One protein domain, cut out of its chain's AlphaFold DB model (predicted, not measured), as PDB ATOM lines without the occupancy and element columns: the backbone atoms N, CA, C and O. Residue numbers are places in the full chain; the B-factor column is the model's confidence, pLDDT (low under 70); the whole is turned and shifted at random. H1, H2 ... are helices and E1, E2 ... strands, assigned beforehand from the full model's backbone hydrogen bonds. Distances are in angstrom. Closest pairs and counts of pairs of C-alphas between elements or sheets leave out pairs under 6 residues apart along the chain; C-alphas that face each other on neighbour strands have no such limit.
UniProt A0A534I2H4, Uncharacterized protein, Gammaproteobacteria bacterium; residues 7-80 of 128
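This is residues 7 to 80 of the 128 residues of an uncharacterized protein of Gammaproteobacteria bacterium (UniProt A0A534I2H4). A strongly twisted sheet of four antiparallel strands, E1 to E4, makes a slab, and one long helix, H2, folds back over one face of it, with no named helix on the other face. A four-residue helix, H1, lies off the sheet, toward the end of the long axis opposite to residue 80. The printed part has 74 residues with two named helices and four named strands, in the order H1, E1, E2, E3, E4, H2; the sheet's order is E1, E2, E3, E4, and the class is mixed, helices and strands. It is compact, with a radius of gyration of the C-alphas of 12.6 A, and elongated in outline, spanning 40 by 21 by 18 A.

Start at residues 7 to 10, H1, which is not on the sheet. Next come E1, residues 19 to 24, and E2, residues 27 to 32, a hairpin; look at N 21 and O 29, 2.7 A apart. E2 and E3, residues 37 to 43, form the next hairpin, with N 30 and O 39 at 2.7 A. E3 and E4, residues 49 to 56, form the third, with N 40 and O 52 at 2.8 A. E1 to E4 are a meander, each strand the antiparallel neighbour of the one before; the edge strands E1 and E4 are apart. H2, residues 60 to 78, is on the sheet, and its height over the sheet is 8.4 A; H2 and the sheet E1, E2, E3, E4 are two layers, a helix on one face of a sheet. It lies over E2, E3 and, only just, with 3 of its C-alphas, E4; on the local plane it stands at 32 degrees to E3, only just slantwise to the strands. Its closest C-alphas to E3 are those of Ala 67 and Ala 40, 5.6 A apart, and to E4 those of Ala 63 and Leu 54, 6.6 A apart. H1 and H2 are apart. In H2 every O i to N i+4 pair is within hydrogen-bond range; H1 is too short for such a pair.

Find C-alpha 7 at (8.092, 16.928, -19.223), where H1 begins; it is 5.1 A long. E1 begins at C-alpha 19, (8.218, 22.473, -5.462), and runs 15.4 A. E2 measures 16.8 A, E3 19.9 A and E4 21.5 A. H2 runs 25.4 A to C-alpha 78 at (-3.245, 44.244, 1.322).

The C-alphas of Arg 11 and Arg 80 are the two farthest apart, at 41.2 A. The printed part has no cut. The link from H1 to E1 is short; the other links are tight. Mean pLDDT of the printed part is 71.5, and 29 residues are under 70, among them 7 to 17 and 75 to 80.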
ATOM      1  N   ARG A   7       7.002  17.919 -19.327       64.50
ATOM      2  CA  ARG A   7       8.092  16.928 -19.223       64.50
ATOM      3  C   ARG A   7       8.925  17.059 -17.940       64.50
ATOM      4  O   ARG A   7       9.395  16.071 -17.387       64.50
ATOM      5  N   ASP A   8       9.133  18.292 -17.480       66.25
ATOM      6  CA  ASP A   8       9.893  18.577 -16.270       66.25
ATOM      7  C   ASP A   8       9.014  18.279 -15.045       66.25
ATOM      8  O   ASP A   8       9.508  17.681 -14.091       66.25
ATOM      9  N   ARG A   9       7.696  18.546 -15.116       64.06
ATOM     10  CA  ARG A   9       6.698  18.131 -14.106       64.06
ATOM     11  C   ARG A   9       6.573  16.609 -13.968       64.06
ATOM     12  O   ARG A   9       6.389  16.116 -12.860       64.06
ATOM     13  N   GLU A  10       6.688  15.860 -15.060       62.31
ATOM     14  CA  GLU A  10       6.588  14.393 -15.050       62.31
ATOM     15  C   GLU A  10       7.828  13.724 -14.448       62.31
ATOM     16  O   GLU A  10       7.714  12.712 -13.760       62.31
ATOM     17  N   ARG A  11       9.011  14.330 -14.622       68.00
ATOM     18  CA  ARG A  11      10.274  13.865 -14.020       68.00
ATOM     19  C   ARG A  11      10.409  14.212 -12.534       68.00
ATOM     20  O   ARG A  11      11.359  13.764 -11.886       68.00
ATOM     21  N   LEU A  12       9.501  15.019 -11.982       68.75
ATOM     22  CA  LEU A  12       9.536  15.409 -10.576       68.75
ATOM     23  C   LEU A  12       9.165  14.221  -9.681       68.75
ATOM     24  O   LEU A  12       8.083  13.646  -9.783       68.75
ATOM     25  N   LYS A  13      10.051  13.895  -8.736       67.00
ATOM     26  CA  LYS A  13       9.768  12.879  -7.718       67.00
ATOM     27  C   LYS A  13       8.611  13.342  -6.833       67.00
ATOM     28  O   LYS A  13       8.594  14.496  -6.392       67.00
ATOM     29  N   VAL A  14       7.684  12.430  -6.538       69.44
ATOM     30  CA  VAL A  14       6.649  12.632  -5.513       69.44
ATOM     31  C   VAL A  14       7.355  12.953  -4.198       69.44
ATOM     32  O   VAL A  14       8.113  12.140  -3.671       69.44
ATOM     33  N   ARG A  15       7.158  14.174  -3.698       66.69
ATOM     34  CA  ARG A  15       7.800  14.690  -2.486       66.69
ATOM     35  C   ARG A  15       6.741  15.322  -1.586       66.69
ATOM     36  O   ARG A  15       5.760  15.885  -2.064       66.69
ATOM     37  N   HIS A  16       6.950  15.222  -0.273       61.25
ATOM     38  CA  HIS A  16       6.079  15.839   0.729       61.25
ATOM     39  C   HIS A  16       6.127  17.378   0.676       61.25
ATOM     40  O   HIS A  16       5.101  18.031   0.860       61.25
ATOM     41  N   ASP A  17       7.299  17.960   0.404       64.88
ATOM     42  CA  ASP A  17       7.437  19.403   0.203       64.88
ATOM     43  C   ASP A  17       7.018  19.817  -1.213       64.88
ATOM     44  O   ASP A  17       7.508  19.230  -2.184       64.88
ATOM     45  N   PRO A  18       6.176  20.858  -1.351       74.62
ATOM     46  CA  PRO A  18       5.863  21.451  -2.643       74.62
ATOM     47  C   PRO A  18       7.110  22.025  -3.321       74.62
ATOM     48  O   PRO A  18       7.953  22.667  -2.688       74.62
ATOM     49  N   TYR A  19       7.196  21.849  -4.636       75.56
ATOM     50  CA  TYR A  19       8.218  22.473  -5.462       75.56
ATOM     51  C   TYR A  19       7.849  23.930  -5.704       75.56
ATOM     52  O   TYR A  19       6.916  24.216  -6.447       75.56
ATOM     53  N   TRP A  20       8.574  24.851  -5.073       79.00
ATOM     54  CA  TRP A  20       8.345  26.288  -5.221       79.00
ATOM     55  C   TRP A  20       9.129  26.861  -6.403       79.00
ATOM     56  O   TRP A  20      10.359  26.857  -6.399       79.00
ATOM     57  N   GLN A  21       8.423  27.439  -7.365       79.62
ATOM     58  CA  GLN A  21       8.967  28.292  -8.412       79.62
ATOM     59  C   GLN A  21       8.623  29.747  -8.109       79.62
ATOM     60  O   GLN A  21       7.476  30.105  -7.854       79.62
ATOM     61  N   ARG A  22       9.634  30.610  -8.099       78.56
ATOM     62  CA  ARG A  22       9.436  32.047  -7.895       78.56
ATOM     63  C   ARG A  22       8.982  32.653  -9.219       78.56
ATOM     64  O   ARG A  22       9.697  32.529 -10.203       78.56
ATOM     65  N   LEU A  23       7.819  33.298  -9.218       72.06
ATOM     66  CA  LEU A  23       7.296  34.018 -10.384       72.06
ATOM     67  C   LEU A  23       7.731  35.492 -10.373       72.06
ATOM     68  O   LEU A  23       7.843  36.108 -11.423       72.06
ATOM     69  N   GLY A  24       8.017  36.060  -9.194       68.81
ATOM     70  CA  GLY A  24       8.424  37.461  -9.062       68.81
ATOM     71  C   GLY A  24       8.739  37.887  -7.624       68.81
ATOM     72  O   GLY A  24       8.934  37.053  -6.731       68.81
ATOM     73  N   LYS A  25       8.802  39.205  -7.376       66.25
ATOM     74  CA  LYS A  25       9.022  39.766  -6.029       66.25
ATOM     75  C   LYS A  25       7.835  39.421  -5.122       66.25
ATOM     76  O   LYS A  25       6.730  39.898  -5.329       66.25
ATOM     77  N   GLY A  26       8.076  38.568  -4.125       68.94
ATOM     78  CA  GLY A  26       7.062  38.147  -3.151       68.94
ATOM     79  C   GLY A  26       6.086  37.071  -3.642       68.94
ATOM     80  O   GLY A  26       5.345  36.537  -2.825       68.94
ATOM     81  N   ALA A  27       6.134  36.701  -4.925       75.56
ATOM     82  CA  ALA A  27       5.249  35.731  -5.561       75.56
ATOM     83  C   ALA A  27       5.967  34.403  -5.839       75.56
ATOM     84  O   ALA A  27       7.009  34.364  -6.505       75.56
ATOM     85  N   ALA A  28       5.404  33.300  -5.354       78.94
ATOM     86  CA  ALA A  28       5.870  31.958  -5.675       78.94
ATOM     87  C   ALA A  28       4.698  31.008  -5.931       78.94
ATOM     88  O   ALA A  28       3.667  31.087  -5.272       78.94
ATOM     89  N   LEU A  29       4.895  30.085  -6.863       81.56
ATOM     90  CA  LEU A  29       3.968  29.026  -7.217       81.56
ATOM     91  C   LEU A  29       4.565  27.686  -6.787       81.56
ATOM     92  O   LEU A  29       5.694  27.358  -7.131       81.56
ATOM     93  N   GLY A  30       3.834  26.948  -5.973       81.62
ATOM     94  CA  GLY A  30       4.174  25.637  -5.456       81.62
ATOM     95  C   GLY A  30       3.436  24.558  -6.232       81.62
ATOM     96  O   GLY A  30       2.217  24.624  -6.344       81.62
ATOM     97  N   PHE A  31       4.146  23.549  -6.717       79.06
ATOM     98  CA  PHE A  31       3.533  22.357  -7.295       79.06
ATOM     99  C   PHE A  31       3.788  21.148  -6.402       79.06
ATOM    100  O   PHE A  31       4.928  20.893  -6.006       79.06
ATOM    101  N   ARG A  32       2.742  20.387  -6.078       75.19
ATOM    102  CA  ARG A  32       2.873  19.150  -5.303       75.19
ATOM    103  C   ARG A  32       2.522  17.946  -6.171       75.19
ATOM    104  O   ARG A  32       1.354  17.686  -6.445       75.19
ATOM    105  N   ARG A  33       3.545  17.167  -6.533       66.00
ATOM    106  CA  ARG A  33       3.372  15.892  -7.237       66.00
ATOM    107  C   ARG A  33       2.763  14.858  -6.281       66.00
ATOM    108  O   ARG A  33       3.282  14.670  -5.182       66.00
ATOM    109  N   GLY A  34       1.659  14.231  -6.688       66.88
ATOM    110  CA  GLY A  34       0.897  13.246  -5.907       66.88
ATOM    111  C   GLY A  34      -0.612  13.505  -5.933       66.88
ATOM    112  O   GLY A  34      -1.369  12.606  -6.260       66.88
ATOM    113  N   ALA A  35      -1.029  14.741  -5.643       64.25
ATOM    114  CA  ALA A  35      -2.417  15.210  -5.788       64.25
ATOM    115  C   ALA A  35      -2.569  16.223  -6.943       64.25
ATOM    116  O   ALA A  35      -3.612  16.849  -7.100       64.25
ATOM    117  N   ASP A  36      -1.478  16.440  -7.693       71.12
ATOM    118  CA  ASP A  36      -1.351  17.420  -8.779       71.12
ATOM    119  C   ASP A  36      -1.924  18.795  -8.408       71.12
ATOM    120  O   ASP A  36      -2.576  19.478  -9.192       71.12
ATOM    121  N   THR A  37      -1.677  19.196  -7.158       78.06
ATOM    122  CA  THR A  37      -2.222  20.419  -6.576       78.06
ATOM    123  C   THR A  37      -1.259  21.580  -6.771       78.06
ATOM    124  O   THR A  37      -0.066  21.480  -6.449       78.06
ATOM    125  N   TRP A  38      -1.803  22.713  -7.210       82.69
ATOM    126  CA  TRP A  38      -1.082  23.979  -7.294       82.69
ATOM    127  C   TRP A  38      -1.356  24.860  -6.077       82.69
ATOM    128  O   TRP A  38      -2.495  25.020  -5.633       82.69
ATOM    129  N   LEU A  39      -0.296  25.454  -5.540       80.50
ATOM    130  CA  LEU A  39      -0.322  26.343  -4.389       80.50
ATOM    131  C   LEU A  39       0.255  27.701  -4.782       80.50
ATOM    132  O   LEU A  39       1.418  27.794  -5.150       80.50
ATOM    133  N   ALA A  40      -0.499  28.779  -4.640       83.62
ATOM    134  CA  ALA A  40       0.046  30.126  -4.709       83.62
ATOM    135  C   ALA A  40       0.570  30.556  -3.334       83.62
ATOM    136  O   ALA A  40      -0.047  30.304  -2.296       83.62
ATOM    137  N   ARG A  41       1.717  31.231  -3.329       81.81
ATOM    138  CA  ARG A  41       2.318  31.860  -2.156       81.81
ATOM    139  C   ARG A  41       2.612  33.311  -2.472       81.81
ATOM    140  O   ARG A  41       3.386  33.605  -3.383       81.81
ATOM    141  N   PHE A  42       2.055  34.201  -1.665       80.12
ATOM    142  CA  PHE A  42       2.284  35.632  -1.783       80.12
ATOM    143  C   PHE A  42       2.742  36.207  -0.448       80.12
ATOM    144  O   PHE A  42       2.188  35.888   0.606       80.12
ATOM    145  N   ARG A  43       3.780  37.043  -0.487       75.62
ATOM    146  CA  ARG A  43       4.255  37.805   0.666       75.62
ATOM    147  C   ARG A  43       3.827  39.257   0.503       75.62
ATOM    148  O   ARG A  43       4.339  39.950  -0.373       75.62
ATOM    149  N   GLY A  44       2.899  39.688   1.353       68.00
ATOM    150  CA  GLY A  44       2.461  41.081   1.421       68.00
ATOM    151  C   GLY A  44       3.514  41.993   2.056       68.00
ATOM    152  O   GLY A  44       4.493  41.523   2.646       68.00
ATOM    153  N   ARG A  45       3.296  43.312   1.959       63.78
ATOM    154  CA  ARG A  45       4.166  44.337   2.567       63.78
ATOM    155  C   ARG A  45       4.192  44.232   4.099       63.78
ATOM    156  O   ARG A  45       5.229  44.482   4.697       63.78
ATOM    157  N   ASP A  46       3.112  43.743   4.702       63.91
ATOM    158  CA  ASP A  46       2.963  43.493   6.145       63.91
ATOM    159  C   ASP A  46       3.804  42.314   6.665       63.91
ATOM    160  O   ASP A  46       3.667  41.889   7.811       63.91
ATOM    161  N   GLY A  47       4.621  41.694   5.806       65.38
ATOM    162  CA  GLY A  47       5.436  40.529   6.150       65.38
ATOM    163  C   GLY A  47       4.647  39.222   6.278       65.38
ATOM    164  O   GLY A  47       5.261  38.165   6.422       65.38
ATOM    165  N   ARG A  48       3.312  39.263   6.166       71.38
ATOM    166  CA  ARG A  48       2.444  38.080   6.196       71.38
ATOM    167  C   ARG A  48       2.600  37.262   4.916       71.38
ATOM    168  O   ARG A  48       2.516  37.790   3.803       71.38
ATOM    169  N   GLN A  49       2.832  35.961   5.085       75.31
ATOM    170  CA  GLN A  49       2.808  34.991   3.995       75.31
ATOM    171  C   GLN A  49       1.425  34.363   3.902       75.31
ATOM    172  O   GLN A  49       1.015  33.624   4.791       75.31
ATOM    173  N   GLN A  50       0.753  34.628   2.787       76.94
ATOM    174  CA  GLN A  50      -0.504  33.988   2.442       76.94
ATOM    175  C   GLN A  50      -0.223  32.795   1.532       76.94
ATOM    176  O   GLN A  50       0.641  32.854   0.648       76.94
ATOM    177  N   PHE A  51      -0.974  31.721   1.748       78.25
ATOM    178  CA  PHE A  51      -0.945  30.515   0.933       78.25
ATOM    179  C   PHE A  51      -2.366  30.215   0.465       78.25
ATOM    180  O   PHE A  51      -3.287  30.239   1.276       78.25
ATOM    181  N   GLN A  52      -2.534  29.915  -0.819       79.88
ATOM    182  CA  GLN A  52      -3.819  29.534  -1.398       79.88
ATOM    183  C   GLN A  52      -3.636  28.316  -2.292       79.88
ATOM    184  O   GLN A  52      -2.801  28.326  -3.191       79.88
ATOM    185  N   ALA A  53      -4.427  27.271  -2.062       82.00
ATOM    186  CA  ALA A  53      -4.544  26.177  -3.020       82.00
ATOM    187  C   ALA A  53      -5.440  26.641  -4.176       82.00
ATOM    188  O   ALA A  53      -6.542  27.136  -3.933       82.00
ATOM    189  N   LEU A  54      -4.947  26.536  -5.410       75.94
ATOM    190  CA  LEU A  54      -5.656  26.988  -6.613       75.94
ATOM    191  C   LEU A  54      -6.560  25.896  -7.198       75.94
ATOM    192  O   LEU A  54      -7.527  26.220  -7.881       75.94
ATOM    193  N   GLY A  55      -6.251  24.629  -6.910       71.44
ATOM    194  CA  GLY A  55      -6.986  23.459  -7.384       71.44
ATOM    195  C   GLY A  55      -6.073  22.262  -7.649       71.44
ATOM    196  O   GLY A  55      -4.842  22.372  -7.583       71.44
ATOM    197  N   GLU A  56      -6.700  21.123  -7.930       71.06
ATOM    198  CA  GLU A  56      -6.071  19.868  -8.361       71.06
ATOM    199  C   GLU A  56      -6.073  19.783  -9.900       71.06
ATOM    200  O   GLU A  56      -6.971  20.317 -10.545       71.06
ATOM    201  N   ALA A  57      -5.064  19.131 -10.485       61.03
ATOM    202  CA  ALA A  57      -4.965  18.790 -11.911       61.03
ATOM    203  C   ALA A  57      -5.056  19.961 -12.921       61.03
ATOM    204  O   ALA A  57      -5.420  19.757 -14.077       61.03
ATOM    205  N   LEU A  58      -4.685  21.181 -12.521       65.25
ATOM    206  CA  LEU A  58      -4.647  22.338 -13.427       65.25
ATOM    207  C   LEU A  58      -3.380  22.326 -14.301       65.25
ATOM    208  O   LEU A  58      -2.300  21.930 -13.850       65.25
ATOM    209  N   GLU A  59      -3.478  22.811 -15.538       74.25
ATOM    210  CA  GLU A  59      -2.298  23.126 -16.351       74.25
ATOM    211  C   GLU A  59      -1.562  24.353 -15.786       74.25
ATOM    212  O   GLU A  59      -2.149  25.191 -15.096       74.25
ATOM    213  N   TYR A  60      -0.259  24.472 -16.068       71.31
ATOM    214  CA  TYR A  60       0.562  25.561 -15.516       71.31
ATOM    215  C   TYR A  60       0.051  26.944 -15.915       71.31
ATOM    216  O   TYR A  60       0.051  27.838 -15.078       71.31
ATOM    217  N   ASP A  61      -0.413  27.122 -17.152       75.38
ATOM    218  CA  ASP A  61      -0.954  28.403 -17.614       75.38
ATOM    219  C   ASP A  61      -2.210  28.808 -16.838       75.38
ATOM    220  O   ASP A  61      -2.350  29.960 -16.422       75.38
ATOM    221  N   GLU A  62      -3.094  27.850 -16.555       77.25
ATOM    222  CA  GLU A  62      -4.302  28.105 -15.775       77.25
ATOM    223  C   GLU A  62      -3.981  28.364 -14.300       77.25
ATOM    224  O   GLU A  62      -4.492  29.318 -13.704       77.25
ATOM    225  N   ALA A  63      -3.064  27.578 -13.729       77.38
ATOM    226  CA  ALA A  63      -2.556  27.798 -12.383       77.38
ATOM    227  C   ALA A  63      -1.875  29.169 -12.260       77.38
ATOM    228  O   ALA A  63      -2.110  29.887 -11.292       77.38
ATOM    229  N   LYS A  64      -1.076  29.574 -13.251       78.12
ATOM    230  CA  LYS A  64      -0.409  30.876 -13.288       78.12
ATOM    231  C   LYS A  64      -1.427  32.010 -13.360       78.12
ATOM    232  O   LYS A  64      -1.368  32.896 -12.512       78.12
ATOM    233  N   ARG A  65      -2.396  31.949 -14.281       81.38
ATOM    234  CA  ARG A  65      -3.456  32.964 -14.411       81.38
ATOM    235  C   ARG A  65      -4.226  33.135 -13.102       81.38
ATOM    236  O   ARG A  65      -4.434  34.252 -12.641       81.38
ATOM    237  N   ARG A  66      -4.613  32.026 -12.468       79.12
ATOM    238  CA  ARG A  66      -5.366  32.050 -11.205       79.12
ATOM    239  C   ARG A  66      -4.510  32.517 -10.028       79.12
ATOM    240  O   ARG A  66      -5.008  33.199  -9.137       79.12
ATOM    241  N   ALA A  67      -3.213  32.206 -10.042       78.31
ATOM    242  CA  ALA A  67      -2.256  32.743  -9.084       78.31
ATOM    243  C   ALA A  67      -2.113  34.264  -9.235       78.31
ATOM    244  O   ALA A  67      -2.126  34.969  -8.232       78.31
ATOM    245  N   GLU A  68      -1.981  34.770 -10.461       79.25
ATOM    246  CA  GLU A  68      -1.872  36.201 -10.766       79.25
ATOM    247  C   GLU A  68      -3.146  36.958 -10.389       79.25
ATOM    248  O   GLU A  68      -3.064  38.008  -9.757       79.25
ATOM    249  N   GLU A  69      -4.320  36.399 -10.687       83.44
ATOM    250  CA  GLU A  69      -5.612  36.948 -10.271       83.44
ATOM    251  C   GLU A  69      -5.710  37.037  -8.743       83.44
ATOM    252  O   GLU A  69      -5.993  38.105  -8.192       83.44
ATOM    253  N   TRP A  70      -5.400  35.945  -8.041       81.19
ATOM    254  CA  TRP A  70      -5.394  35.909  -6.580       81.19
ATOM    255  C   TRP A  70      -4.378  36.892  -5.980       81.19
ATOM    256  O   TRP A  70      -4.682  37.609  -5.027       81.19
ATOM    257  N   MET A  71      -3.185  36.992  -6.569       73.88
ATOM    258  CA  MET A  71      -2.172  37.967  -6.162       73.88
ATOM    259  C   MET A  71      -2.617  39.406  -6.431       73.88
ATOM    260  O   MET A  71      -2.369  40.278  -5.603       73.88
ATOM    261  N   GLY A  72      -3.319  39.662  -7.536       73.19
ATOM    262  CA  GLY A  72      -3.929  40.955  -7.836       73.19
ATOM    263  C   GLY A  72      -5.011  41.329  -6.822       73.19
ATOM    264  O   GLY A  72      -5.044  42.467  -6.348       73.19
ATOM    265  N   GLN A  73      -5.847  40.371  -6.418       73.44
ATOM    266  CA  GLN A  73      -6.835  40.559  -5.349       73.44
ATOM    267  C   GLN A  73      -6.163  40.848  -4.003       73.44
ATOM    268  O   GLN A  73      -6.606  41.743  -3.279       73.44
ATOM    269  N   LEU A  74      -5.065  40.156  -3.683       70.25
ATOM    270  CA  LEU A  74      -4.278  40.409  -2.478       70.25
ATOM    271  C   LEU A  74      -3.512  41.727  -2.530       70.25
ATOM    272  O   LEU A  74      -3.399  42.366  -1.500       70.25
ATOM    273  N   GLY A  75      -3.018  42.179  -3.680       63.62
ATOM    274  CA  GLY A  75      -2.396  43.499  -3.817       63.62
ATOM    275  C   GLY A  75      -3.395  44.632  -3.565       63.62
ATOM    276  O   GLY A  75      -3.078  45.589  -2.862       63.62
ATOM    277  N   ARG A  76      -4.632  44.484  -4.060       58.44
ATOM    278  CA  ARG A  76      -5.745  45.411  -3.783       58.44
ATOM    279  C   ARG A  76      -6.209  45.336  -2.322       58.44
ATOM    280  O   ARG A  76      -6.502  46.357  -1.711       58.44
ATOM    281  N   THR A  77      -6.241  44.131  -1.750       49.00
ATOM    282  CA  THR A  77      -6.711  43.854  -0.377       49.00
ATOM    283  C   THR A  77      -5.635  44.036   0.698       49.00
ATOM    284  O   THR A  77      -5.983  44.239   1.855       49.00
ATOM    285  N   ALA A  78      -4.340  44.022   0.371       48.72
ATOM    286  CA  ALA A  78      -3.245  44.244   1.322       48.72
ATOM    287  C   ALA A  78      -3.304  45.651   1.930       48.72
ATOM    288  O   ALA A  78      -2.923  45.840   3.075       48.72
ATOM    289  N   VAL A  79      -3.893  46.617   1.219       43.34
ATOM    290  CA  VAL A  79      -4.210  47.944   1.776       43.34
ATOM    291  C   VAL A  79      -5.296  47.864   2.872       43.34
ATOM    292  O   VAL A  79      -5.423  48.774   3.684       43.34
ATOM    293  N   ARG A  80      -6.075  46.774   2.943       40.91
ATOM    294  CA  ARG A  80      -7.188  46.568   3.891       40.91
ATOM    295  C   ARG A  80      -6.973  45.460   4.933       40.91
ATOM    296  O   ARG A  80      -7.794  45.349   5.842       40.91
TER     297      ARG A  80